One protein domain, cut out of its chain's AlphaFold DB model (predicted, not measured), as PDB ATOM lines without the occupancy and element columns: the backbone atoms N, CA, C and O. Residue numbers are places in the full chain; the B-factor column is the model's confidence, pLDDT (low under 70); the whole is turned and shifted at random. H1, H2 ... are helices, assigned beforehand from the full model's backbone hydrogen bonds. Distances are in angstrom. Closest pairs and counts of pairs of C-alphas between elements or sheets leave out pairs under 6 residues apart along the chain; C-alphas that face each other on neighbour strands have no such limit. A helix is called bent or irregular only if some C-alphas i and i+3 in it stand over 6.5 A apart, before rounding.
ATOM      1  N   GLU A  97     186.463 195.846 139.729       95.62
ATOM      2  CA  GLU A  97     185.141 196.151 139.185       95.62
ATOM      3  C   GLU A  97     184.006 195.807 140.160       95.62
ATOM      4  O   GLU A  97     183.054 196.575 140.309       95.62
ATOM      5  N   LYS A  98     184.147 194.701 140.901       96.12
ATOM      6  CA  LYS A  98     183.164 194.279 141.907       96.12
ATOM      7  C   LYS A  98     182.994 195.308 143.026       96.12
ATOM      8  O   LYS A  98     181.886 195.484 143.525       96.12
ATOM      9  N   GLU A  99     184.061 195.999 143.428       96.19
ATOM     10  CA  GLU A  99     183.974 197.047 144.453       96.19
ATOM     11  C   GLU A  99     183.181 198.253 143.945       96.19
ATOM     12  O   GLU A  99     182.338 198.781 144.669       96.19
ATOM     13  N   ILE A 100     183.388 198.640 142.682       96.62
ATOM     14  CA  ILE A 100     182.635 199.720 142.034       96.62
ATOM     15  C   ILE A 100     181.146 199.374 141.979       96.62
ATOM     16  O   ILE A 100     180.320 200.148 142.463       96.62
ATOM     17  N   LEU A 101     180.807 198.188 141.465       96.50
ATOM     18  CA  LEU A 101     179.422 197.723 141.368       96.50
ATOM     19  C   LEU A 101     178.747 197.656 142.743       96.50
ATOM     20  O   LEU A 101     177.647 198.182 142.908       96.50
ATOM     21  N   ARG A 102     179.420 197.106 143.763       96.06
ATOM     22  CA  ARG A 102     178.904 197.090 145.145       96.06
ATOM     23  C   ARG A 102     178.558 198.487 145.642       96.06
ATOM     24  O   ARG A 102     177.487 198.679 146.214       96.06
ATOM     25  N   VAL A 103     179.454 199.456 145.445       95.81
ATOM     26  CA  VAL A 103     179.239 200.839 145.892       95.81
ATOM     27  C   VAL A 103     178.071 201.475 145.138       95.81
ATOM     28  O   VAL A 103     177.200 202.071 145.773       95.81
ATOM     29  N   MET A 104     178.008 201.323 143.815       96.19
ATOM     30  CA  MET A 104     176.939 201.910 143.003       96.19
ATOM     31  C   MET A 104     175.566 201.311 143.334       96.19
ATOM     32  O   MET A 104     174.611 202.061 143.517       96.19
ATOM     33  N   ILE A 105     175.470 199.988 143.502       96.62
ATOM     34  CA  ILE A 105     174.214 199.311 143.856       96.62
ATOM     35  C   ILE A 105     173.768 199.678 145.277       96.62
ATOM     36  O   ILE A 105     172.633 200.103 145.486       96.62
ATOM     37  N   LYS A 106     174.664 199.565 146.267       95.62
ATOM     38  CA  LYS A 106     174.339 199.804 147.684       95.62
ATOM     39  C   LYS A 106     173.933 201.246 147.975       95.62
ATOM     40  O   LYS A 106     173.153 201.491 148.892       95.62
ATOM     41  N   TYR A 107     174.503 202.197 147.243       94.56
ATOM     42  CA  TYR A 107     174.324 203.623 147.487       94.56
ATOM     43  C   TYR A 107     173.642 204.326 146.304       94.56
ATOM     44  O   TYR A 107     173.906 205.508 146.074       94.56
ATOM     45  N   ARG A 108     172.757 203.623 145.574       93.75
ATOM     46  CA  ARG A 108     172.074 204.146 144.374       93.75
ATOM     47  C   ARG A 108     171.428 205.514 144.609       93.75
ATOM     48  O   ARG A 108     171.634 206.423 143.814       93.75
ATOM     49  N   ASP A 109     170.758 205.688 145.751       92.19
ATOM     50  CA  ASP A 109     170.050 206.927 146.090       92.19
ATOM     51  C   ASP A 109     171.026 208.079 146.362       92.19
ATOM     52  O   ASP A 109     170.830 209.195 145.884       92.19
ATOM     53  N   LYS A 110     172.135 207.800 147.067       90.38
ATOM     54  CA  LYS A 110     173.209 208.781 147.314       90.38
ATOM     55  C   LYS A 110     173.792 209.285 145.995       90.38
ATOM     56  O   LYS A 110     174.069 210.473 145.854       90.38
ATOM     57  N   TYR A 111     173.987 208.373 145.049       90.00
ATOM     58  CA  TYR A 111     174.549 208.661 143.734       90.00
ATOM     59  C   TYR A 111     173.498 209.072 142.699       90.00
ATOM     60  O   TYR A 111     173.856 209.299 141.548       90.00
ATOM     61  N   LYS A 112     172.220 209.198 143.089       91.25
ATOM     62  CA  LYS A 112     171.111 209.558 142.192       91.25
ATOM     63  C   LYS A 112     171.095 208.697 140.915       91.25
ATOM     64  O   LYS A 112     170.827 209.202 139.826       91.25
ATOM     65  N   ILE A 113     171.439 207.414 141.040       92.88
ATOM     66  CA  ILE A 113     171.429 206.464 139.926       92.88
ATOM     67  C   ILE A 113     169.966 206.183 139.587       92.88
ATOM     68  O   ILE A 113     169.223 205.663 140.418       92.88
ATOM     69  N   ASP A 114     169.550 206.573 138.382       93.25
ATOM     70  CA  ASP A 114     168.198 206.313 137.895       93.25
ATOM     71  C   ASP A 114     167.957 204.823 137.630       93.25
ATOM     72  O   ASP A 114     168.890 204.020 137.562       93.25
ATOM     73  N   LYS A 115     166.679 204.459 137.500       94.00
ATOM     74  CA  LYS A 115     166.258 203.069 137.332       94.00
ATOM     75  C   LYS A 115     166.892 202.409 136.107       94.00
ATOM     76  O   LYS A 115     167.387 201.296 136.226       94.00
ATOM     77  N   ASP A 116     166.930 203.102 134.973       93.38
ATOM     78  CA  ASP A 116     167.455 202.537 133.728       93.38
ATOM     79  C   ASP A 116     168.936 202.181 133.880       93.38
ATOM     80  O   ASP A 116     169.376 201.096 133.496       93.38
ATOM     81  N   TYR A 117     169.716 203.074 134.494       93.94
ATOM     82  CA  TYR A 117     171.124 202.807 134.736       93.94
ATOM     83  C   TYR A 117     171.341 201.783 135.855       93.94
ATOM     84  O   TYR A 117     172.256 200.967 135.770       93.94
ATOM     85  N   PHE A 118     170.484 201.769 136.876       95.62
ATOM     86  CA  PHE A 118     170.502 200.746 137.917       95.62
ATOM     87  C   PHE A 118     170.284 199.343 137.338       95.62
ATOM     88  O   PHE A 118     171.060 198.438 137.645       95.62
ATOM     89  N   ASP A 119     169.305 199.175 136.450       95.31
ATOM     90  CA  ASP A 119     169.003 197.897 135.800       95.31
ATOM     91  C   ASP A 119     170.194 197.408 134.954       95.31
ATOM     92  O   ASP A 119     170.539 196.224 134.987       95.31
ATOM     93  N   VAL A 120     170.898 198.318 134.262       94.25
ATOM     94  CA  VAL A 120     172.166 197.998 133.577       94.25
ATOM     95  C   VAL A 120     173.195 197.443 134.562       94.25
ATOM     96  O   VAL A 120     173.780 196.396 134.303       94.25
ATOM     97  N   LEU A 121     173.400 198.100 135.706       95.38
ATOM     98  CA  LEU A 121     174.386 197.665 136.701       95.38
ATOM     99  C   LEU A 121     174.011 196.327 137.354       95.38
ATOM    100  O   LEU A 121     174.897 195.516 137.613       95.38
ATOM    101  N   VAL A 122     172.722 196.073 137.600       96.25
ATOM    102  CA  VAL A 122     172.235 194.798 138.156       96.25
ATOM    103  C   VAL A 122     172.475 193.638 137.188       96.25
ATOM    104  O   VAL A 122     172.848 192.544 137.618       96.25
ATOM    105  N   ASN A 123     172.314 193.870 135.883       95.81
ATOM    106  CA  ASN A 123     172.565 192.855 134.858       95.81
ATOM    107  C   ASN A 123     174.047 192.467 134.735       95.81
ATOM    108  O   ASN A 123     174.351 191.378 134.255       95.81
ATOM    109  N   GLU A 124     174.956 193.321 135.207       95.38
ATOM    110  CA  GLU A 124     176.405 193.077 135.233       95.38
ATOM    111  C   GLU A 124     176.862 192.277 136.466       95.38
ATOM    112  O   GLU A 124     178.026 191.885 136.552       95.38
ATOM    113  N   LEU A 125     175.973 192.045 137.439       96.06
ATOM    114  CA  LEU A 125     176.297 191.283 138.643       96.06
ATOM    115  C   LEU A 125     176.378 189.784 138.336       96.06
ATOM    116  O   LEU A 125     175.466 189.204 137.735       96.06
ATOM    117  N   ASP A 126     177.436 189.144 138.832       95.62
ATOM    118  CA  ASP A 126     177.497 187.686 138.916       95.62
ATOM    119  C   ASP A 126     176.557 187.139 140.007       95.62
ATOM    120  O   ASP A 126     175.960 187.892 140.786       95.62
ATOM    121  N   ASP A 127     176.380 185.819 140.033       96.19
ATOM    122  CA  ASP A 127     175.413 185.165 140.920       96.19
ATOM    123  C   ASP A 127     175.735 185.395 142.405       96.19
ATOM    124  O   ASP A 127     174.834 185.699 143.192       96.19
ATOM    125  N   ASP A 128     177.016 185.352 142.777       96.25
ATOM    126  CA  ASP A 128     177.464 185.618 144.147       96.25
ATOM    127  C   ASP A 128     177.124 187.054 144.568       96.25
ATOM    128  O   ASP A 128     176.607 187.291 145.664       96.25
ATOM    129  N   MET A 129     177.358 188.026 143.682       96.62
ATOM    130  CA  MET A 129     177.030 189.427 143.931       96.62
ATOM    131  C   MET A 129     175.522 189.673 143.998       96.62
ATOM    132  O   MET A 129     175.084 190.483 144.814       96.62
ATOM    133  N   LYS A 130     174.711 188.981 143.188       96.31
ATOM    134  CA  LYS A 130     173.241 189.066 143.272       96.31
ATOM    135  C   LYS A 130     172.728 188.556 144.612       96.31
ATOM    136  O   LYS A 130     171.831 189.170 145.190       96.31
ATOM    137  N   ILE A 131     173.315 187.478 145.132       96.56
ATOM    138  CA  ILE A 131     173.001 186.964 146.470       96.56
ATOM    139  C   ILE A 131     173.408 187.993 147.534       96.56
ATOM    140  O   ILE A 131     172.572 188.398 148.350       96.56
ATOM    141  N   GLU A 132     174.658 188.470 147.486       96.56
ATOM    142  CA  GLU A 132     175.221 189.455 148.423       96.56
ATOM    143  C   GLU A 132     174.389 190.751 148.474       96.56
ATOM    144  O   GLU A 132     174.113 191.292 149.548       96.56
ATOM    145  N   LEU A 133     173.975 191.249 147.307       96.62
ATOM    146  CA  LEU A 133     173.320 192.546 147.141       96.62
ATOM    147  C   LEU A 133     171.795 192.449 147.022       96.62
ATOM    148  O   LEU A 133     171.148 193.470 146.804       96.62
ATOM    149  N   SER A 134     171.209 191.269 147.222       96.06
ATOM    150  CA  SER A 134     169.772 190.998 147.048       96.06
ATOM    151  C   SER A 134     168.849 192.023 147.723       96.06
ATOM    152  O   SER A 134     167.857 192.442 147.132       96.06
ATOM    153  N   ARG A 135     169.198 192.502 148.923       95.06
ATOM    154  CA  ARG A 135     168.423 193.529 149.650       95.06
ATOM    155  C   ARG A 135     168.435 194.927 149.016       95.06
ATOM    156  O   ARG A 135     167.642 195.768 149.415       95.06
ATOM    157  N   TYR A 136     169.366 195.193 148.103       94.50
ATOM    158  CA  TYR A 136     169.522 196.473 147.403       94.50
ATOM    159  C   TYR A 136     168.953 196.449 145.983       94.50
ATOM    160  O   TYR A 136     168.761 197.508 145.398       94.50
ATOM    161  N   ILE A 137     168.704 195.255 145.435       90.81
ATOM    162  CA  ILE A 137     168.190 195.040 144.073       90.81
ATOM    163  C   ILE A 137     166.657 195.205 144.006       90.81
ATOM    164  O   ILE A 137     166.094 195.284 142.919       90.81
ATOM    165  N   GLN A 138     165.991 195.302 145.161       74.19
ATOM    166  CA  GLN A 138     164.539 195.477 145.278       74.19
ATOM    167  C   GLN A 138     164.044 196.857 144.807       74.19
ATOM    168  O   GLN A 138     164.766 197.884 144.956       74.19
TER     169      GLN A 138
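What this domain is: This is residues 97 to 138 of the 138 residues of the protein "GIY-YIG domain-containing protein" of Paenibacillus sp. FSL H7-0331 (UniProt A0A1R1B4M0). Three short helices make a small bundle, imperfectly formed, with their centres at the corners of a triangle. H1 and H2 fold into a helical hairpin, and H3 folds back and packs on H1, running the same way as H1, while it comes only close to H2. The loop of residues 107 to 114, with Lys 112, lies at one end of the longest axis, and Asp 128 of H3 lies at the other. The printed part has 42 residues with three named helices, H1, H2 and H3 in that order along the chain, and no named strand; the class is all helix. The whole is compact, with a radius of gyration of the C-alphas of 9.2 A, and rounded, spanning 25 by 19 by 17 A.

Where its parts are: H1 is residues 97 to 106, 14.2 A from first to last C-alpha, and begins at C-alpha 97 at (185.141, 196.151, 139.185). Residues 107 to 114 follow as a short link. H2 is residues 115 to 123, 12.3 A long between its first and last C-alphas, and begins at C-alpha 115 at (166.258, 203.069, 137.332). Residues 124 to 126 make a tight link. H3 is residues 127 to 136, 14.3 A from first to last C-alpha, and ends at C-alpha 136 at (169.522, 196.473, 147.403). H3 is irregular: C-alphas 132 and 135 are 8.0 A apart, and its line is a rough one. Residues 137 and 138 follow it.

How they stand to each other: H1 and H2 touch, their closest C-alphas being those of Leu 101 and Leu 121, 6.9 A apart. They run opposite ways at a steep tilt of 42 degrees and form a helical hairpin. H1 and H3 touch, with 6 pairs of C-alphas within 8 A. Their closest C-alphas are those of Lys 106 and Tyr 136, the last residues of the two helices, 5.9 A apart. They run the same way at a shallow tilt of 23 degrees. H2 and H3 are close but not clearly touching: their closest C-alphas, those of Val 122 and Lys 130, are 7.7 A apart. These two run opposite ways at a shallow tilt of 30 degrees. In H1 and H2 every O i to N i+4 pair is within hydrogen-bond range; in H3 4 of 6 are.

The domain as a whole: The two C-alphas farthest apart are those of Lys 112 and Asp 128, at 24.8 A. The C-alphas of Glu 97 and Gln 138, the first and last printed residues, are 21.5 A apart, and Gln 138 is the chain's last residue. The printed part has no cut, and neither link between its helices is long. The mean pLDDT of the printed part is 94.4, and no printed residue is under 70.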